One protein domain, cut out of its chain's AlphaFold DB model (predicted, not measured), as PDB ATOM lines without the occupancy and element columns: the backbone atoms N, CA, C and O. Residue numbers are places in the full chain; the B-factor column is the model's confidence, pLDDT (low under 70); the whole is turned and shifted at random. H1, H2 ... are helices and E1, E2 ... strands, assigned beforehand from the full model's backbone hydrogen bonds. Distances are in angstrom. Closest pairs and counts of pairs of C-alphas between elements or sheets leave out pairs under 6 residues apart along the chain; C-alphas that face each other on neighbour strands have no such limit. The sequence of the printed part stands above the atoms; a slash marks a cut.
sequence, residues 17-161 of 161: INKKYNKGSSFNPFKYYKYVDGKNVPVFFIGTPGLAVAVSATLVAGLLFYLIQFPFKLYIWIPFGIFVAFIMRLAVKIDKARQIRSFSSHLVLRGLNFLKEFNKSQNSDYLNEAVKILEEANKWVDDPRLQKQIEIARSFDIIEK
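AT A GLANCE: This is residues 17 to 161 of the 161 residues of an uncharacterized protein of Deferribacter desulfuricans (strain DSM 14783 / JCM 11476 / NBRC 101012 / SSM1) (UniProt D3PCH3). One very long helix, H3, runs nearly the whole length of a rod, and the other helices are placed along it. H2 folds back along its first part as a helical hairpin, while near its other end H4 folds back on it and H5 folds back again on H4; short H1 crosses H3 between these two places, and a small two-stranded hairpin, E1 and E2, has E2 near the same stretch of H3. The printed part has 145 residues, with five named helices and two named strands in the order H1, E1, E2, H2, H3, H4, H5; the sheet, E1 - E2, is antiparallel and the class is mostly helix. It is only just extended, close to loose, with a radius of gyration of the C-alphas of 22.0 A and spans of 77 by 29 by 25 A.

IN THESE COORDINATES: H1, residues 17 to 22, begins at C-alpha 17 (-24.392, 14.082, 8.031). E1 is residues 31 to 36 and E2 residues 39 to 44. H2, residues 51 to 67, is 24.2 A long. H3, residues 74 to 121, is 70.4 A long, from C-alpha 74 (-14.068, 57.996, 8.093) to C-alpha 121 (-44.428, -5.319, 13.549). H4, residues 124 to 138, is 20.9 A long, and H5, residues 144 to 157, is 20.3 A long.

HOW THE PARTS SIT: H3 is the hub, touching H1, H2 and H4. With residues 98 to 106 alone it touches H1 at a steep tilt of 63 degrees, opposite ways; the closest C-alphas, of Asn 18 and Ser 105, are 5.7 A apart. The closest C-alphas of E2 and H3, of Phe 44 and Phe 103, are 6.7 A apart; E1 and H3 are apart. E1 and E2 form an antiparallel hairpin, with N 34 and O 41 at 2.9 A and N 41 and O 34 at 2.8 A, within hydrogen-bond range. H2 and H3, a helical hairpin, touch through H3's residues 84 to 95 alone, at a shallow tilt of 13 degrees; the C-alphas of Val 53 and Ala 91 are closest, 4.9 A. H3 and H4, also a helical hairpin, touch through H3's residues 104 to 118 alone, at a shallow tilt of 18 degrees; the C-alphas of Gly 111 and Ala 130 are closest, 4.3 A. H4 and H5, a third helical hairpin, touch at a shallow tilt of 24 degrees, with the C-alphas of Val 131 and Ile 150 closest, 6.1 A. H3 and H5 are close but not clearly touching, 7.9 A between the C-alphas of Val 108 and Leu 146. Every O i to N i+4 pair is within hydrogen-bond range in H1, H2, H4 and H5, and 43 of 44 are in H3.

THE WHOLE: The two C-alphas farthest apart, of Pro 71 and Lys 161, are 77.7 A apart. Residues 68 to 75 stand free. The printed part has no cut and no long link. Its mean pLDDT is 83.6, with 24 residues under 70, among them 22 to 31 and 157 to 161.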
ATOM      1  N   ILE A  17     -23.958  12.698   7.768       85.00
ATOM      2  CA  ILE A  17     -24.392  14.082   8.031       85.00
ATOM      3  C   ILE A  17     -24.590  14.306   9.532       85.00
ATOM      4  O   ILE A  17     -24.002  15.231  10.096       85.00
ATOM      5  N   ASN A  18     -25.342  13.430  10.197       83.06
ATOM      6  CA  ASN A  18     -25.599  13.517  11.632       83.06
ATOM      7  C   ASN A  18     -24.282  13.507  12.436       83.06
ATOM      8  O   ASN A  18     -24.042  14.387  13.262       83.06
ATOM      9  N   LYS A  19     -23.361  12.585  12.119       83.12
ATOM     10  CA  LYS A  19     -22.020  12.535  12.730       83.12
ATOM     11  C   LYS A  19     -21.200  13.795  12.452       83.12
ATOM     12  O   LYS A  19     -20.479  14.242  13.332       83.12
ATOM     13  N   LYS A  20     -21.281  14.382  11.258       80.75
ATOM     14  CA  LYS A  20     -20.518  15.593  10.913       80.75
ATOM     15  C   LYS A  20     -21.006  16.822  11.680       80.75
ATOM     16  O   LYS A  20     -20.192  17.664  12.050       80.75
ATOM     17  N   TYR A  21     -22.314  16.936  11.903       74.06
ATOM     18  CA  TYR A  21     -22.908  18.175  12.402       74.06
ATOM     19  C   TYR A  21     -23.311  18.157  13.879       74.06
ATOM     20  O   TYR A  21     -23.377  19.247  14.446       74.06
ATOM     21  N   ASN A  22     -23.487  16.979  14.497       69.19
ATOM     22  CA  ASN A  22     -23.920  16.829  15.896       69.19
ATOM     23  C   ASN A  22     -22.857  16.246  16.846       69.19
ATOM     24  O   ASN A  22     -23.150  15.982  18.014       69.19
ATOM     25  N   LYS A  23     -21.612  16.038  16.392       64.38
ATOM     26  CA  LYS A  23     -20.543  15.486  17.241       64.38
ATOM     27  C   LYS A  23     -20.083  16.509  18.290       64.38
ATOM     28  O   LYS A  23     -19.263  17.370  17.995       64.38
ATOM     29  N   GLY A  24     -20.618  16.374  19.506       52.97
ATOM     30  CA  GLY A  24     -20.010  16.792  20.780       52.97
ATOM     31  C   GLY A  24     -19.576  18.254  20.939       52.97
ATOM     32  O   GLY A  24     -18.700  18.513  21.756       52.97
ATOM     33  N   SER A  25     -20.123  19.201  20.175       55.69
ATOM     34  CA  SER A  25     -19.687  20.601  20.216       55.69
ATOM     35  C   SER A  25     -20.685  21.489  20.959       55.69
ATOM     36  O   SER A  25     -21.896  21.339  20.794       55.69
ATOM     37  N   SER A  26     -20.176  22.488  21.690       59.66
ATOM     38  CA  SER A  26     -20.959  23.568  22.317       59.66
ATOM     39  C   SER A  26     -21.788  24.402  21.324       59.66
ATOM     40  O   SER A  26     -22.619  25.196  21.744       59.66
ATOM     41  N   PHE A  27     -21.588  24.211  20.015       60.00
ATOM     42  CA  PHE A  27     -22.330  24.868  18.932       60.00
ATOM     43  C   PHE A  27     -23.285  23.921  18.192       60.00
ATOM     44  O   PHE A  27     -23.608  24.136  17.019       60.00
ATOM     45  N   ASN A  28     -23.702  22.834  18.843       63.16
ATOM     46  CA  ASN A  28     -24.753  21.981  18.307       63.16
ATOM     47  C   ASN A  28     -26.071  22.772  18.175       63.16
ATOM     48  O   ASN A  28     -26.350  23.642  19.005       63.16
ATOM     49  N   PRO A  29     -26.898  22.483  17.152       65.88
ATOM     50  CA  PRO A  29     -28.212  23.100  17.017       65.88
ATOM     51  C   PRO A  29     -29.022  22.916  18.301       65.88
ATOM     52  O   PRO A  29     -29.139  21.794  18.802       65.88
ATOM     53  N   PHE A  30     -29.575  24.008  18.834       66.75
ATOM     54  CA  PHE A  30     -30.359  23.934  20.060       66.75
ATOM     55  C   PHE A  30     -31.624  23.117  19.798       66.75
ATOM     56  O   PHE A  30     -32.432  23.444  18.923       66.75
ATOM     57  N   LYS A  31     -31.766  22.038  20.564       68.31
ATOM     58  CA  LYS A  31     -32.872  21.093  20.488       68.31
ATOM     59  C   LYS A  31     -33.613  21.141  21.812       68.31
ATOM     60  O   LYS A  31     -33.034  20.803  22.841       68.31
ATOM     61  N   TYR A  32     -34.882  21.523  21.779       73.56
ATOM     62  CA  TYR A  32     -35.770  21.354  22.925       73.56
ATOM     63  C   TYR A  32     -36.801  20.278  22.619       73.56
ATOM     64  O   TYR A  32     -37.124  20.025  21.460       73.56
ATOM     65  N   TYR A  33     -37.302  19.617  23.654       74.81
ATOM     66  CA  TYR A  33     -38.403  18.678  23.507       74.81
ATOM     67  C   TYR A  33     -39.673  19.364  23.985       74.81
ATOM     68  O   TYR A  33     -39.742  19.821  25.124       74.81
ATOM     69  N   LYS A  34     -40.664  19.457  23.100       75.38
ATOM     70  CA  LYS A  34     -42.013  19.878  23.462       75.38
ATOM     71  C   LYS A  34     -42.842  18.630  23.724       75.38
ATOM     72  O   LYS A  34     -42.841  17.717  22.899       75.38
ATOM     73  N   TYR A  35     -43.553  18.595  24.845       71.25
ATOM     74  CA  TYR A  35     -44.543  17.554  25.091       71.25
ATOM     75  C   TYR A  35     -45.815  17.898  24.312       71.25
ATOM     76  O   TYR A  35     -46.417  18.948  24.544       71.25
ATOM     77  N   VAL A  36     -46.178  17.061  23.344       70.56
ATOM     78  CA  VAL A  36     -47.399  17.202  22.541       70.56
ATOM     79  C   VAL A  36     -48.033  15.819  22.435       70.56
ATOM     80  O   VAL A  36     -47.348  14.866  22.065       70.56
ATOM     81  N   ASP A  37     -49.307  15.702  22.811       63.41
ATOM     82  CA  ASP A  37     -50.111  14.472  22.714       63.41
ATOM     83  C   ASP A  37     -49.425  13.220  23.286       63.41
ATOM     84  O   ASP A  37     -49.328  12.173  22.647       63.41
ATOM     85  N   GLY A  38     -48.873  13.332  24.496       68.94
ATOM     86  CA  GLY A  38     -48.227  12.201  25.164       68.94
ATOM     87  C   GLY A  38     -46.799  11.896  24.690       68.94
ATOM     88  O   GLY A  38     -46.153  11.002  25.236       68.94
ATOM     89  N   LYS A  39     -46.282  12.616  23.682       69.19
ATOM     90  CA  LYS A  39     -44.989  12.344  23.037       69.19
ATOM     91  C   LYS A  39     -44.031  13.536  23.141       69.19
ATOM     92  O   LYS A  39     -44.407  14.695  22.988       69.19
ATOM     93  N   ASN A  40     -42.744  13.238  23.337       70.25
ATOM     94  CA  ASN A  40     -41.665  14.226  23.274       70.25
ATOM     95  C   ASN A  40     -41.301  14.515  21.811       70.25
ATOM     96  O   ASN A  40     -40.619  13.720  21.158       70.25
ATOM     97  N   VAL A  41     -41.735  15.663  21.291       67.88
ATOM     98  CA  VAL A  41     -41.428  16.108  19.930       67.88
ATOM     99  C   VAL A  41     -40.194  17.010  19.956       67.88
ATOM    100  O   VAL A  41     -40.202  18.038  20.636       67.88
ATOM    101  N   PRO A  42     -39.112  16.656  19.243       68.12
ATOM    102  CA  PRO A  42     -37.939  17.506  19.166       68.12
ATOM    103  C   PRO A  42     -38.214  18.720  18.278       68.12
ATOM    104  O   PRO A  42     -38.566  18.572  17.110       68.12
ATOM    105  N   VAL A  43     -37.993  19.911  18.814       69.56
ATOM    106  CA  VAL A  43     -38.063  21.168  18.080       69.56
ATOM    107  C   VAL A  43     -36.664  21.769  18.019       69.56
ATOM    108  O   VAL A  43     -35.961  21.884  19.026       69.56
ATOM    109  N   PHE A  44     -36.253  22.118  16.805       70.62
ATOM    110  CA  PHE A  44     -34.937  22.667  16.518       70.62
ATOM    111  C   PHE A  44     -35.066  24.168  16.288       70.62
ATOM    112  O   PHE A  44     -35.906  24.606  15.502       70.62
ATOM    113  N   PHE A  45     -34.231  24.959  16.958       68.31
ATOM    114  CA  PHE A  45     -34.164  26.389  16.680       68.31
ATOM    115  C   PHE A  45     -33.271  26.629  15.471       68.31
ATOM    116  O   PHE A  45     -32.081  26.311  15.485       68.31
ATOM    117  N   ILE A  46     -33.869  27.199  14.430       69.50
ATOM    118  CA  ILE A  46     -33.176  27.605  13.213       69.50
ATOM    119  C   ILE A  46     -32.928  29.113  13.290       69.50
ATOM    120  O   ILE A  46     -33.858  29.889  13.489       69.50
ATOM    121  N   GLY A  47     -31.681  29.532  13.085       65.38
ATOM    122  CA  GLY A  47     -31.260  30.934  13.084       65.38
ATOM    123  C   GLY A  47     -30.545  31.396  14.353       65.38
ATOM    124  O   GLY A  47     -30.235  32.580  14.458       65.38
ATOM    125  N   THR A  48     -30.246  30.501  15.298       74.06
ATOM    126  CA  THR A  48     -29.389  30.855  16.437       74.06
ATOM    127  C   THR A  48     -27.935  31.042  15.988       74.06
ATOM    128  O   THR A  48     -27.492  30.334  15.075       74.06
ATOM    129  N   PRO A  49     -27.174  31.970  16.602       77.25
ATOM    130  CA  PRO A  49     -25.752  32.135  16.316       77.25
ATOM    131  C   PRO A  49     -25.005  30.833  16.616       77.25
ATOM    132  O   PRO A  49     -25.089  30.311  17.727       77.25
ATOM    133  N   GLY A  50     -24.306  30.292  15.621       82.50
ATOM    134  CA  GLY A  50     -23.508  29.082  15.758       82.50
ATOM    135  C   GLY A  50     -22.013  29.381  15.728       82.50
ATOM    136  O   GLY A  50     -21.553  30.492  16.010       82.50
ATOM    137  N   LEU A  51     -21.238  28.354  15.382       84.88
ATOM    138  CA  LEU A  51     -19.781  28.443  15.334       84.88
ATOM    139  C   LEU A  51     -19.304  29.450  14.278       84.88
ATOM    140  O   LEU A  51     -18.333  30.159  14.523       84.88
ATOM    141  N   ALA A  52     -19.959  29.522  13.112       86.44
ATOM    142  CA  ALA A  52     -19.516  30.417  12.045       86.44
ATOM    143  C   ALA A  52     -19.680  31.886  12.449       86.44
ATOM    144  O   ALA A  52     -18.781  32.693  12.205       86.44
ATOM    145  N   VAL A  53     -20.795  32.228  13.105       89.06
ATOM    146  CA  VAL A  53     -21.017  33.569  13.663       89.06
ATOM    147  C   VAL A  53     -20.007  33.878  14.764       89.06
ATOM    148  O   VAL A  53     -19.428  34.960  14.740       89.06
ATOM    149  N   ALA A  54     -19.736  32.938  15.675       89.38
ATOM    150  CA  ALA A  54     -18.752  33.138  16.740       89.38
ATOM    151  C   ALA A  54     -17.346  33.420  16.183       89.38
ATOM    152  O   ALA A  54     -16.741  34.429  16.533       89.38
ATOM    153  N   VAL A  55     -16.862  32.590  15.252       90.69
ATOM    154  CA  VAL A  55     -15.548  32.771  14.609       90.69
ATOM    155  C   VAL A  55     -15.473  34.103  13.864       90.69
ATOM    156  O   VAL A  55     -14.483  34.824  13.972       90.69
ATOM    157  N   SER A  56     -16.534  34.455  13.136       92.50
ATOM    158  CA  SER A  56     -16.596  35.716  12.397       92.50
ATOM    159  C   SER A  56     -16.577  36.919  13.335       92.50
ATOM    160  O   SER A  56     -15.840  37.869  13.093       92.50
ATOM    161  N   ALA A  57     -17.324  36.864  14.440       92.94
ATOM    162  CA  ALA A  57     -17.332  37.911  15.452       92.94
ATOM    163  C   ALA A  57     -15.957  38.070  16.116       92.94
ATOM    164  O   ALA A  57     -15.498  39.196  16.291       92.94
ATOM    165  N   THR A  58     -15.260  36.968  16.418       94.25
ATOM    166  CA  THR A  58     -13.886  37.009  16.940       94.25
ATOM    167  C   THR A  58     -12.920  37.652  15.945       94.25
ATOM    168  O   THR A  58     -12.110  38.490  16.337       94.25
ATOM    169  N   LEU A  59     -13.023  37.319  14.656       94.19
ATOM    170  CA  LEU A  59     -12.197  37.922  13.608       94.19
ATOM    171  C   LEU A  59     -12.472  39.426  13.461       94.19
ATOM    172  O   LEU A  59     -11.538  40.222  13.378       94.19
ATOM    173  N   VAL A  60     -13.746  39.828  13.490       94.00
ATOM    174  CA  VAL A  60     -14.153  41.241  13.458       94.00
ATOM    175  C   VAL A  60     -13.638  41.992  14.685       94.00
ATOM    176  O   VAL A  60     -13.115  43.094  14.540       94.00
ATOM    177  N   ALA A  61     -13.725  41.396  15.876       93.94
ATOM    178  CA  ALA A  61     -13.186  41.979  17.100       93.94
ATOM    179  C   ALA A  61     -11.663  42.162  17.017       93.94
ATOM    180  O   ALA A  61     -11.160  43.234  17.342       93.94
ATOM    181  N   GLY A  62     -10.929  41.164  16.517       94.19
ATOM    182  CA  GLY A  62      -9.482  41.271  16.303       94.19
ATOM    183  C   GLY A  62      -9.106  42.408  15.346       94.19
ATOM    184  O   GLY A  62      -8.212  43.198  15.644       94.19
ATOM    185  N   LEU A  63      -9.835  42.548  14.234       92.00
ATOM    186  CA  LEU A  63      -9.644  43.657  13.293       92.00
ATOM    187  C   LEU A  63      -9.977  45.017  13.918       92.00
ATOM    188  O   LEU A  63      -9.259  45.984  13.678       92.00
ATOM    189  N   LEU A  64     -11.028  45.096  14.739       92.38
ATOM    190  CA  LEU A  64     -11.381  46.306  15.485       92.38
ATOM    191  C   LEU A  64     -10.264  46.729  16.442       92.38
ATOM    192  O   LEU A  64      -9.884  47.898  16.447       92.38
ATOM    193  N   PHE A  65      -9.707  45.787  17.211       93.62
ATOM    194  CA  PHE A  65      -8.586  46.059  18.119       93.62
ATOM    195  C   PHE A  65      -7.338  46.546  17.385       93.62
ATOM    196  O   PHE A  65      -6.590  47.352  17.928       93.62
ATOM    197  N   TYR A  66      -7.116  46.095  16.151       90.44
ATOM    198  CA  TYR A  66      -6.039  46.616  15.318       90.44
ATOM    199  C   TYR A  66      -6.350  48.029  14.798       90.44
ATOM    200  O   TYR A  66      -5.534  48.938  14.927       90.44
ATOM    201  N   LEU A  67      -7.552  48.243  14.253       88.94
ATOM    202  CA  LEU A  67      -7.970  49.520  13.665       88.94
ATOM    203  C   LEU A  67      -8.029  50.666  14.681       88.94
ATOM    204  O   LEU A  67      -7.744  51.805  14.319       88.94
ATOM    205  N   ILE A  68      -8.362  50.379  15.942       90.62
ATOM    206  CA  ILE A  68      -8.466  51.402  16.991       90.62
ATOM    207  C   ILE A  68      -7.107  51.998  17.391       90.62
ATOM    208  O   ILE A  68      -7.069  53.081  17.967       90.62
ATOM    209  N   GLN A  69      -5.992  51.329  17.066       90.00
ATOM    210  CA  GLN A  69      -4.647  51.869  17.299       90.00
ATOM    211  C   GLN A  69      -4.292  53.015  16.338       90.00
ATOM    212  O   GLN A  69      -3.325  53.738  16.574       90.00
ATOM    213  N   PHE A  70      -5.061  53.200  15.262       86.38
ATOM    214  CA  PHE A  70      -4.838  54.242  14.265       86.38
ATOM    215  C   PHE A  70      -5.780  55.436  14.475       86.38
ATOM    216  O   PHE A  70      -6.899  55.273  14.966       86.38
ATOM    217  N   PRO A  71      -5.377  56.653  14.060       87.12
ATOM    218  CA  PRO A  71      -6.250  57.819  14.122       87.12
ATOM    219  C   PRO A  71      -7.528  57.597  13.306       87.12
ATOM    220  O   PRO A  71      -7.493  57.078  12.185       87.12
ATOM    221  N   PHE A  72      -8.661  58.023  13.867       89.44
ATOM    222  CA  PHE A  72      -9.976  57.810  13.271       89.44
ATOM    223  C   PHE A  72     -10.093  58.488  11.901       89.44
ATOM    224  O   PHE A  72      -9.969  59.705  11.769       89.44
ATOM    225  N   LYS A  73     -10.358  57.682  10.869       91.25
ATOM    226  CA  LYS A  73     -10.474  58.115   9.473       91.25
ATOM    227  C   LYS A  73     -11.741  57.536   8.856       91.25
ATOM    228  O   LYS A  73     -11.811  56.337   8.596       91.25
ATOM    229  N   LEU A  74     -12.740  58.386   8.603       88.88
ATOM    230  CA  LEU A  74     -14.068  57.996   8.093       88.88
ATOM    231  C   LEU A  74     -14.014  57.065   6.871       88.88
ATOM    232  O   LEU A  74     -14.756  56.088   6.799       88.88
ATOM    233  N   TYR A  75     -13.089  57.322   5.947       91.44
ATOM    234  CA  TYR A  75     -12.914  56.534   4.725       91.44
ATOM    235  C   TYR A  75     -12.385  55.106   4.958       91.44
ATOM    236  O   TYR A  75     -12.440  54.295   4.043       91.44
ATOM    237  N   ILE A  76     -11.889  54.781   6.157       89.00
ATOM    238  CA  ILE A  76     -11.500  53.419   6.563       89.00
ATOM    239  C   ILE A  76     -12.680  52.718   7.251       89.00
ATOM    240  O   ILE A  76     -12.972  51.554   6.978       89.00
ATOM    241  N   TRP A  77     -13.401  53.445   8.107       89.06
ATOM    242  CA  TRP A  77     -14.506  52.901   8.900       89.06
ATOM    243  C   TRP A  77     -15.747  52.559   8.070       89.06
ATOM    244  O   TRP A  77     -16.402  51.556   8.354       89.06
ATOM    245  N   ILE A  78     -16.056  53.331   7.020       92.56
ATOM    246  CA  ILE A  78     -17.199  53.044   6.136       92.56
ATOM    247  C   ILE A  78     -17.011  51.704   5.389       92.56
ATOM    248  O   ILE A  78     -17.872  50.831   5.533       92.56
ATOM    249  N   PRO A  79     -15.900  51.464   4.655       93.31
ATOM    250  CA  PRO A  79     -15.635  50.156   4.050       93.31
ATOM    251  C   PRO A  79     -15.590  49.018   5.071       93.31
ATOM    252  O   PRO A  79     -16.097  47.932   4.795       93.31
ATOM    253  N   PHE A  80     -15.031  49.267   6.260       92.31
ATOM    254  CA  PHE A  80     -14.998  48.277   7.331       92.31
ATOM    255  C   PHE A  80     -16.408  47.869   7.786       92.31
ATOM    256  O   PHE A  80     -16.699  46.679   7.878       92.31
ATOM    257  N   GLY A  81     -17.319  48.825   7.991       92.81
ATOM    258  CA  GLY A  81     -18.710  48.533   8.349       92.81
ATOM    259  C   GLY A  81     -19.433  47.697   7.290       92.81
ATOM    260  O   GLY A  81     -20.112  46.723   7.623       92.81
ATOM    261  N   ILE A  82     -19.228  48.020   6.007       94.69
ATOM    262  CA  ILE A  82     -19.775  47.237   4.887       94.69
ATOM    263  C   ILE A  82     -19.216  45.808   4.916       94.69
ATOM    264  O   ILE A  82     -19.973  44.840   4.831       94.69
ATOM    265  N   PHE A  83     -17.902  45.663   5.085       94.06
ATOM    266  CA  PHE A  83     -17.233  44.367   5.159       94.06
ATOM    267  C   PHE A  83     -17.763  43.497   6.308       94.06
ATOM    268  O   PHE A  83     -18.115  42.335   6.087       94.06
ATOM    269  N   VAL A  84     -17.903  44.064   7.512       94.31
ATOM    270  CA  VAL A  84     -18.472  43.368   8.678       94.31
ATOM    271  C   VAL A  84     -19.895  42.898   8.390       94.31
ATOM    272  O   VAL A  84     -20.219  41.737   8.647       94.31
ATOM    273  N   ALA A  85     -20.740  43.752   7.805       93.88
ATOM    274  CA  ALA A  85     -22.111  43.383   7.456       93.88
ATOM    275  C   ALA A  85     -22.160  42.187   6.486       93.88
ATOM    276  O   ALA A  85     -22.964  41.268   6.671       93.88
ATOM    277  N   PHE A  86     -21.273  42.154   5.486       94.75
ATOM    278  CA  PHE A  86     -21.170  41.035   4.548       94.75
ATOM    279  C   PHE A  86     -20.710  39.742   5.223       94.75
ATOM    280  O   PHE A  86     -21.366  38.710   5.063       94.75
ATOM    281  N   ILE A  87     -19.626  39.790   6.002       93.25
ATOM    282  CA  ILE A  87     -19.100  38.610   6.700       93.25
ATOM    283  C   ILE A  87     -20.138  38.040   7.662       93.25
ATOM    284  O   ILE A  87     -20.424  36.843   7.617       93.25
ATOM    285  N   MET A  88     -20.759  38.887   8.484       92.62
ATOM    286  CA  MET A  88     -21.759  38.437   9.452       92.62
ATOM    287  C   MET A  88     -22.983  37.835   8.755       92.62
ATOM    288  O   MET A  88     -23.489  36.794   9.179       92.62
ATOM    289  N   ARG A  89     -23.425  38.413   7.630       92.00
ATOM    290  CA  ARG A  89     -24.520  37.851   6.825       92.00
ATOM    291  C   ARG A  89     -24.178  36.467   6.270       92.00
ATOM    292  O   ARG A  89     -25.044  35.591   6.257       92.00
ATOM    293  N   LEU A  90     -22.947  36.260   5.803       92.12
ATOM    294  CA  LEU A  90     -22.483  34.951   5.333       92.12
ATOM    295  C   LEU A  90     -22.407  33.943   6.484       92.12
ATOM    296  O   LEU A  90     -22.898  32.825   6.342       92.12
ATOM    297  N   ALA A  91     -21.879  34.355   7.635       91.19
ATOM    298  CA  ALA A  91     -21.761  33.516   8.820       91.19
ATOM    299  C   ALA A  91     -23.124  32.986   9.295       91.19
ATOM    300  O   ALA A  91     -23.296  31.777   9.465       91.19
ATOM    301  N   VAL A  92     -24.129  33.864   9.396       89.31
ATOM    302  CA  VAL A  92     -25.505  33.481   9.760       89.31
ATOM    303  C   VAL A  92     -26.097  32.500   8.743       89.31
ATOM    304  O   VAL A  92     -26.743  31.523   9.126       89.31
ATOM    305  N   LYS A  93     -25.870  32.715   7.440       90.25
ATOM    306  CA  LYS A  93     -26.337  31.788   6.395       90.25
ATOM    307  C   LYS A  93     -25.695  30.404   6.522       90.25
ATOM    308  O   LYS A  93     -26.395  29.404   6.360       90.25
ATOM    309  N   ILE A  94     -24.396  30.341   6.818       88.88
ATOM    310  CA  ILE A  94     -23.662  29.083   7.004       88.88
ATOM    311  C   ILE A  94     -24.212  28.317   8.209       88.88
ATOM    312  O   ILE A  94     -24.533  27.132   8.083       88.88
ATOM    313  N   ASP A  95     -24.375  28.986   9.352       85.69
ATOM    314  CA  ASP A  95     -24.916  28.355  10.559       85.69
ATOM    315  C   ASP A  95     -26.361  27.887  10.349       85.69
ATOM    316  O   ASP A  95     -26.693  26.749  10.688       85.69
ATOM    317  N   LYS A  96     -27.201  28.694   9.686       85.94
ATOM    318  CA  LYS A  96     -28.571  28.303   9.326       85.94
ATOM    319  C   LYS A  96     -28.593  27.046   8.452       85.94
ATOM    320  O   LYS A  96     -29.333  26.108   8.740       85.94
ATOM    321  N   ALA A  97     -27.767  26.991   7.406       87.00
ATOM    322  CA  ALA A  97     -27.680  25.822   6.531       87.00
ATOM    323  C   ALA A  97     -27.205  24.571   7.289       87.00
ATOM    324  O   ALA A  97     -27.707  23.470   7.064       87.00
ATOM    325  N   ARG A  98     -26.259  24.734   8.220       84.62
ATOM    326  CA  ARG A  98     -25.790  23.654   9.093       84.62
ATOM    327  C   ARG A  98     -26.907  23.127   9.999       84.62
ATOM    328  O   ARG A  98     -27.057  21.911  10.115       84.62
ATOM    329  N   GLN A  99     -27.684  24.018  10.612       84.88
ATOM    330  CA  GLN A  99     -28.814  23.656  11.473       84.88
ATOM    331  C   GLN A  99     -29.887  22.892  10.694       84.88
ATOM    332  O   GLN A  99     -30.321  21.842  11.158       84.88
ATOM    333  N   ILE A 100     -30.231  23.347   9.482       86.31
ATOM    334  CA  ILE A 100     -31.186  22.658   8.599       86.31
ATOM    335  C   ILE A 100     -30.694  21.247   8.256       86.31
ATOM    336  O   ILE A 100     -31.426  20.282   8.442       86.31
ATOM    337  N   ARG A 101     -29.433  21.086   7.833       86.62
ATOM    338  CA  ARG A 101     -28.885  19.755   7.506       86.62
ATOM    339  C   ARG A 101     -28.903  18.802   8.697       86.62
ATOM    340  O   ARG A 101     -29.219  17.625   8.536       86.62
ATOM    341  N   SER A 102     -28.567  19.298   9.888       84.69
ATOM    342  CA  SER A 102     -28.651  18.506  11.116       84.69
ATOM    343  C   SER A 102     -30.097  18.105  11.423       84.69
ATOM    344  O   SER A 102     -30.369  16.923  11.646       84.69
ATOM    345  N   PHE A 103     -31.030  19.057  11.355       85.19
ATOM    346  CA  PHE A 103     -32.455  18.821  11.569       85.19
ATOM    347  C   PHE A 103     -33.009  17.753  10.625       85.19
ATOM    348  O   PHE A 103     -33.534  16.737  11.083       85.19
ATOM    349  N   SER A 104     -32.812  17.928   9.319       88.50
ATOM    350  CA  SER A 104     -33.269  16.977   8.310       88.50
ATOM    351  C   SER A 104     -32.631  15.607   8.503       88.50
ATOM    352  O   SER A 104     -33.332  14.605   8.431       88.50
ATOM    353  N   SER A 105     -31.344  15.530   8.861       89.12
ATOM    354  CA  SER A 105     -30.716  14.237   9.164       89.12
ATOM    355  C   SER A 105     -31.341  13.523  10.355       89.12
ATOM    356  O   SER A 105     -31.515  12.306  10.323       89.12
ATOM    357  N   HIS A 106     -31.747  14.266  11.385       86.25
ATOM    358  CA  HIS A 106     -32.459  13.697  12.518       86.25
ATOM    359  C   HIS A 106     -33.849  13.190  12.137       86.25
ATOM    360  O   HIS A 106     -34.234  12.115  12.598       86.25
ATOM    361  N   LEU A 107     -34.586  13.937  11.312       89.00
ATOM    362  CA  LEU A 107     -35.892  13.503  10.820       89.00
ATOM    363  C   LEU A 107     -35.770  12.255   9.947       89.00
ATOM    364  O   LEU A 107     -36.455  11.275  10.218       89.00
ATOM    365  N   VAL A 108     -34.856  12.240   8.972       90.81
ATOM    366  CA  VAL A 108     -34.685  11.084   8.080       90.81
ATOM    367  C   VAL A 108     -34.302   9.834   8.861       90.81
ATOM    368  O   VAL A 108     -34.940   8.800   8.697       90.81
ATOM    369  N   LEU A 109     -33.334   9.915   9.781       90.44
ATOM    370  CA  LEU A 109     -32.960   8.762  10.609       90.44
ATOM    371  C   LEU A 109     -34.117   8.278  11.497       90.44
ATOM    372  O   LEU A 109     -34.274   7.076  11.702       90.44
ATOM    373  N   ARG A 110     -34.956   9.193  11.998       89.25
ATOM    374  CA  ARG A 110     -36.156   8.829  12.761       89.25
ATOM    375  C   ARG A 110     -37.203   8.142  11.880       89.25
ATOM    376  O   ARG A 110     -37.732   7.116  12.293       89.25
ATOM    377  N   GLY A 111     -37.469   8.670  10.685       89.44
ATOM    378  CA  GLY A 111     -38.378   8.061   9.712       89.44
ATOM    379  C   GLY A 111     -37.911   6.667   9.290       89.44
ATOM    380  O   GLY A 111     -38.690   5.721   9.309       89.44
ATOM    381  N   LEU A 112     -36.611   6.502   9.028       91.75
ATOM    382  CA  LEU A 112     -36.006   5.202   8.728       91.75
ATOM    383  C   LEU A 112     -36.160   4.196   9.873       91.75
ATOM    384  O   LEU A 112     -36.443   3.026   9.623       91.75
ATOM    385  N   ASN A 113     -36.008   4.628  11.127       90.69
ATOM    386  CA  ASN A 113     -36.249   3.752  12.271       90.69
ATOM    387  C   ASN A 113     -37.713   3.299  12.341       90.69
ATOM    388  O   ASN A 113     -37.959   2.124  12.596       90.69
ATOM    389  N   PHE A 114     -38.676   4.177  12.047       89.62
ATOM    390  CA  PHE A 114     -40.083   3.780  11.968       89.62
ATOM    391  C   PHE A 114     -40.360   2.791  10.830       89.62
ATOM    392  O   PHE A 114     -41.068   1.815  11.055       89.62
ATOM    393  N   LEU A 115     -39.732   2.945   9.657       89.94
ATOM    394  CA  LEU A 115     -39.817   1.939   8.585       89.94
ATOM    395  C   LEU A 115     -39.246   0.578   9.015       89.94
ATOM    396  O   LEU A 115     -39.790  -0.471   8.669       89.94
ATOM    397  N   LYS A 116     -38.162   0.568   9.801       90.38
ATOM    398  CA  LYS A 116     -37.606  -0.671  10.371       90.38
ATOM    399  C   LYS A 116     -38.557  -1.313  11.381       90.38
ATOM    400  O   LYS A 116     -38.678  -2.535  11.383       90.38
ATOM    401  N   GLU A 117     -39.228  -0.522  12.215       88.75
ATOM    402  CA  GLU A 117     -40.234  -1.026  13.158       88.75
ATOM    403  C   GLU A 117     -41.497  -1.529  12.448       88.75
ATOM    404  O   GLU A 117     -42.023  -2.578  12.823       88.75
ATOM    405  N   PHE A 118     -41.928  -0.878  11.364       88.69
ATOM    406  CA  PHE A 118     -42.964  -1.406  10.474       88.69
ATOM    407  C   PHE A 118     -42.559  -2.772   9.909       88.69
ATOM    408  O   PHE A 118     -43.293  -3.742  10.049       88.69
ATOM    409  N   ASN A 119     -41.340  -2.912   9.385       88.31
ATOM    410  CA  ASN A 119     -40.856  -4.195   8.866       88.31
ATOM    411  C   ASN A 119     -40.847  -5.331   9.911       88.31
ATOM    412  O   ASN A 119     -40.909  -6.500   9.526       88.31
ATOM    413  N   LYS A 120     -40.771  -5.011  11.210       88.56
ATOM    414  CA  LYS A 120     -40.853  -5.987  12.311       88.56
ATOM    415  C   LYS A 120     -42.289  -6.283  12.747       88.56
ATOM    416  O   LYS A 120     -42.613  -7.440  12.982       88.56
ATOM    417  N   SER A 121     -43.108  -5.245  12.904       86.69
ATOM    418  CA  SER A 121     -44.428  -5.319  13.549       86.69
ATOM    419  C   SER A 121     -45.603  -5.370  12.574       86.69
ATOM    420  O   SER A 121     -46.691  -5.764  12.977       86.69
ATOM    421  N   GLN A 122     -45.388  -4.969  11.318       84.25
ATOM    422  CA  GLN A 122     -46.412  -4.785  10.282       84.25
ATOM    423  C   GLN A 122     -47.551  -3.846  10.723       84.25
ATOM    424  O   GLN A 122     -48.675  -3.955  10.252       84.25
ATOM    425  N   ASN A 123     -47.275  -2.929  11.657       84.94
ATOM    426  CA  ASN A 123     -48.252  -1.940  12.098       84.94
ATOM    427  C   ASN A 123     -48.196  -0.697  11.195       84.94
ATOM    428  O   ASN A 123     -47.205   0.042  11.208       84.94
ATOM    429  N   SER A 124     -49.284  -0.451  10.465       84.94
ATOM    430  CA  SER A 124     -49.462   0.678   9.549       84.94
ATOM    431  C   SER A 124     -49.320   2.054  10.217       84.94
ATOM    432  O   SER A 124     -48.928   3.014   9.553       84.94
ATOM    433  N   ASP A 125     -49.510   2.173  11.536       86.56
ATOM    434  CA  ASP A 125     -49.239   3.413  12.280       86.56
ATOM    435  C   ASP A 125     -47.775   3.854  12.140       86.56
ATOM    436  O   ASP A 125     -47.481   5.042  11.981       86.56
ATOM    437  N   TYR A 126     -46.835   2.900  12.164       86.62
ATOM    438  CA  TYR A 126     -45.414   3.200  11.983       86.62
ATOM    439  C   TYR A 126     -45.092   3.613  10.552       86.62
ATOM    440  O   TYR A 126     -44.235   4.475  10.353       86.62
ATOM    441  N   LEU A 127     -45.778   3.036   9.564       87.75
ATOM    442  CA  LEU A 127     -45.625   3.419   8.163       87.75
ATOM    443  C   LEU A 127     -46.118   4.855   7.936       87.75
ATOM    444  O   LEU A 127     -45.383   5.677   7.389       87.75
ATOM    445  N   ASN A 128     -47.306   5.183   8.444       87.38
ATOM    446  CA  ASN A 128     -47.898   6.517   8.350       87.38
ATOM    447  C   ASN A 128     -47.028   7.587   9.022       87.38
ATOM    448  O   ASN A 128     -46.742   8.637   8.436       87.38
ATOM    449  N   GLU A 129     -46.544   7.311  10.234       87.94
ATOM    450  CA  GLU A 129     -45.669   8.237  10.954       87.94
ATOM    451  C   GLU A 129     -44.304   8.384  10.256       87.94
ATOM    452  O   GLU A 129     -43.755   9.489  10.187       87.94
ATOM    453  N   ALA A 130     -43.764   7.300   9.682       89.69
ATOM    454  CA  ALA A 130     -42.539   7.353   8.890       89.69
ATOM    455  C   ALA A 130     -42.700   8.258   7.665       89.69
ATOM    456  O   ALA A 130     -41.885   9.161   7.475       89.69
ATOM    457  N   VAL A 131     -43.753   8.055   6.866       90.62
ATOM    458  CA  VAL A 131     -44.041   8.858   5.667       90.62
ATOM    459  C   VAL A 131     -44.153  10.336   6.033       90.62
ATOM    460  O   VAL A 131     -43.448  11.162   5.454       90.62
ATOM    461  N   LYS A 132     -44.932  10.669   7.068       90.19
ATOM    462  CA  LYS A 132     -45.102  12.049   7.545       90.19
ATOM    463  C   LYS A 132     -43.774  12.714   7.925       90.19
ATOM    464  O   LYS A 132     -43.533  13.872   7.585       90.19
ATOM    465  N   ILE A 133     -42.897  11.994   8.627       89.88
ATOM    466  CA  ILE A 133     -41.587  12.513   9.048       89.88
ATOM    467  C   ILE A 133     -40.633  12.672   7.858       89.88
ATOM    468  O   ILE A 133     -39.895  13.659   7.796       89.88
ATOM    469  N   LEU A 134     -40.627  11.718   6.922       91.56
ATOM    470  CA  LEU A 134     -39.782  11.777   5.729       91.56
ATOM    471  C   LEU A 134     -40.214  12.912   4.792       91.56
ATOM    472  O   LEU A 134     -39.360  13.633   4.280       91.56
ATOM    473  N   GLU A 135     -41.518  13.133   4.627       90.62
ATOM    474  CA  GLU A 135     -42.061  14.266   3.869       90.62
ATOM    475  C   GLU A 135     -41.693  15.606   4.495       90.62
ATOM    476  O   GLU A 135     -41.297  16.533   3.787       90.62
ATOM    477  N   GLU A 136     -41.775  15.706   5.823       88.69
ATOM    478  CA  GLU A 136     -41.332  16.905   6.523       88.69
ATOM    479  C   GLU A 136     -39.843  17.153   6.272       88.69
ATOM    480  O   GLU A 136     -39.465  18.277   5.960       88.69
ATOM    481  N   ALA A 137     -39.000  16.117   6.310       89.75
ATOM    482  CA  ALA A 137     -37.581  16.252   5.989       89.75
ATOM    483  C   ALA A 137     -37.334  16.708   4.536       89.75
ATOM    484  O   ALA A 137     -36.452  17.542   4.308       89.75
ATOM    485  N   ASN A 138     -38.129  16.213   3.582       90.69
ATOM    486  CA  ASN A 138     -38.011  16.513   2.151       90.69
ATOM    487  C   ASN A 138     -38.330  17.981   1.812       90.69
ATOM    488  O   ASN A 138     -37.812  18.518   0.842       90.69
ATOM    489  N   LYS A 139     -39.117  18.683   2.643       89.69
ATOM    490  CA  LYS A 139     -39.337  20.139   2.488       89.69
ATOM    491  C   LYS A 139     -38.060  20.959   2.681       89.69
ATOM    492  O   LYS A 139     -37.964  22.084   2.198       89.69
ATOM    493  N   TRP A 140     -37.103  20.419   3.434       85.81
ATOM    494  CA  TRP A 140     -35.883  21.118   3.836       85.81
ATOM    495  C   TRP A 140     -34.651  20.681   3.045       85.81
ATOM    496  O   TRP A 140     -33.670  21.424   2.985       85.81
ATOM    497  N   VAL A 141     -34.681  19.475   2.473       85.44
ATOM    498  CA  VAL A 141     -33.589  18.899   1.689       85.44
ATOM    499  C   VAL A 141     -34.177  18.277   0.435       85.44
ATOM    500  O   VAL A 141     -34.930  17.313   0.519       85.44
ATOM    501  N   ASP A 142     -33.779  18.809  -0.715       83.00
ATOM    502  CA  ASP A 142     -34.091  18.235  -2.020       83.00
ATOM    503  C   ASP A 142     -33.109  17.086  -2.316       83.00
ATOM    504  O   ASP A 142     -32.068  17.272  -2.948       83.00
ATOM    505  N   ASP A 143     -33.376  15.914  -1.728       86.25
ATOM    506  CA  ASP A 143     -32.576  14.696  -1.905       86.25
ATOM    507  C   ASP A 143     -33.371  13.639  -2.697       86.25
ATOM    508  O   ASP A 143     -34.342  13.080  -2.172       86.25
ATOM    509  N   PRO A 144     -32.938  13.281  -3.922       88.50
ATOM    510  CA  PRO A 144     -33.606  12.275  -4.750       88.50
ATOM    511  C   PRO A 144     -33.750  10.903  -4.075       88.50
ATOM    512  O   PRO A 144     -34.698  10.165  -4.343       88.50
ATOM    513  N   ARG A 145     -32.823  10.527  -3.180       89.25
ATOM    514  CA  ARG A 145     -32.884   9.240  -2.463       89.25
ATOM    515  C   ARG A 145     -33.997   9.237  -1.422       89.25
ATOM    516  O   ARG A 145     -34.642   8.210  -1.221       89.25
ATOM    517  N   LEU A 146     -34.217  10.380  -0.773       90.44
ATOM    518  CA  LEU A 146     -35.306  10.576   0.178       90.44
ATOM    519  C   LEU A 146     -36.656  10.558  -0.544       90.44
ATOM    520  O   LEU A 146     -37.566   9.865  -0.095       90.44
ATOM    521  N   GLN A 147     -36.761  11.240  -1.688       90.62
ATOM    522  CA  GLN A 147     -37.963  11.221  -2.529       90.62
ATOM    523  C   GLN A 147     -38.329   9.794  -2.943       90.62
ATOM    524  O   GLN A 147     -39.442   9.340  -2.681       90.62
ATOM    525  N   LYS A 148     -37.352   9.034  -3.452       90.50
ATOM    526  CA  LYS A 148     -37.542   7.621  -3.806       90.50
ATOM    527  C   LYS A 148     -38.000   6.769  -2.615       90.50
ATOM    528  O   LYS A 148     -38.843   5.890  -2.770       90.50
ATOM    529  N   GLN A 149     -37.479   7.021  -1.411       91.00
ATOM    530  CA  GLN A 149     -37.909   6.301  -0.207       91.00
ATOM    531  C   GLN A 149     -39.368   6.597   0.166       91.00
ATOM    532  O   GLN A 149     -40.081   5.686   0.593       91.00
ATOM    533  N   ILE A 150     -39.805   7.850   0.014       91.19
ATOM    534  CA  ILE A 150     -41.191   8.271   0.268       91.19
ATOM    535  C   ILE A 150     -42.138   7.606  -0.732       91.19
ATOM    536  O   ILE A 150     -43.182   7.097  -0.332       91.19
ATOM    537  N   GLU A 151     -41.765   7.554  -2.013       90.69
ATOM    538  CA  GLU A 151     -42.549   6.881  -3.057       90.69
ATOM    539  C   GLU A 151     -42.737   5.390  -2.759       90.69
ATOM    540  O   GLU A 151     -43.862   4.890  -2.794       90.69
ATOM    541  N   ILE A 152     -41.655   4.695  -2.387       88.69
ATOM    542  CA  ILE A 152     -41.715   3.286  -1.978       88.69
ATOM    543  C   ILE A 152     -42.658   3.124  -0.781       88.69
ATOM    544  O   ILE A 152     -43.539   2.266  -0.812       88.69
ATOM    545  N   ALA A 153     -42.528   3.964   0.247       87.31
ATOM    546  CA  ALA A 153     -43.359   3.867   1.444       87.31
ATOM    547  C   ALA A 153     -44.850   4.125   1.165       87.31
ATOM    548  O   ALA A 153     -45.696   3.368   1.634       87.31
ATOM    549  N   ARG A 154     -45.178   5.122   0.334       86.06
ATOM    550  CA  ARG A 154     -46.561   5.397  -0.091       86.06
ATOM    551  C   ARG A 154     -47.152   4.265  -0.928       86.06
ATOM    552  O   ARG A 154     -48.324   3.946  -0.776       86.06
ATOM    553  N   SER A 155     -46.351   3.644  -1.794       83.44
ATOM    554  CA  SER A 155     -46.819   2.514  -2.604       83.44
ATOM    555  C   SER A 155     -47.221   1.306  -1.752       83.44
ATOM    556  O   SER A 155     -48.117   0.568  -2.142       83.44
ATOM    557  N   PHE A 156     -46.605   1.128  -0.577       78.06
ATOM    558  CA  PHE A 156     -46.970   0.085   0.383       78.06
ATOM    559  C   PHE A 156     -48.253   0.414   1.161       78.06
ATOM    560  O   PHE A 156     -49.075  -0.476   1.338       78.06
ATOM    561  N   ASP A 157     -48.466   1.678   1.547       64.56
ATOM    562  CA  ASP A 157     -49.688   2.121   2.249       64.56
ATOM    563  C   ASP A 157     -50.957   1.960   1.384       64.56
ATOM    564  O   ASP A 157     -52.040   1.672   1.887       64.56
ATOM    565  N   ILE A 158     -50.824   2.077   0.057       57.47
ATOM    566  CA  ILE A 158     -51.924   1.856  -0.903       57.47
ATOM    567  C   ILE A 158     -52.272   0.363  -1.052       57.47
ATOM    568  O   ILE A 158     -53.389   0.041  -1.435       57.47
ATOM    569  N   ILE A 159     -51.337  -0.551  -0.769       55.94
ATOM    570  CA  ILE A 159     -51.536  -2.002  -0.940       55.94
ATOM    571  C   ILE A 159     -52.199  -2.641   0.294       55.94
ATOM    572  O   ILE A 159     -52.795  -3.709   0.174       55.94
ATOM    573  N   GLU A 160     -52.102  -2.014   1.471       49.16
ATOM    574  CA  GLU A 160     -52.694  -2.519   2.724       49.16
ATOM    575  C   GLU A 160     -54.107  -1.982   3.027       49.16
ATOM    576  O   GLU A 160     -54.725  -2.430   3.994       49.16
ATOM    577  N   LYS A 161     -54.629  -1.056   2.210       45.12
ATOM    578  CA  LYS A 161     -56.033  -0.608   2.239       45.12
ATOM    579  C   LYS A 161     -56.888  -1.390   1.252       45.12
ATOM    580  O   LYS A 161     -58.045  -1.686   1.622       45.12
TER     581      LYS A 161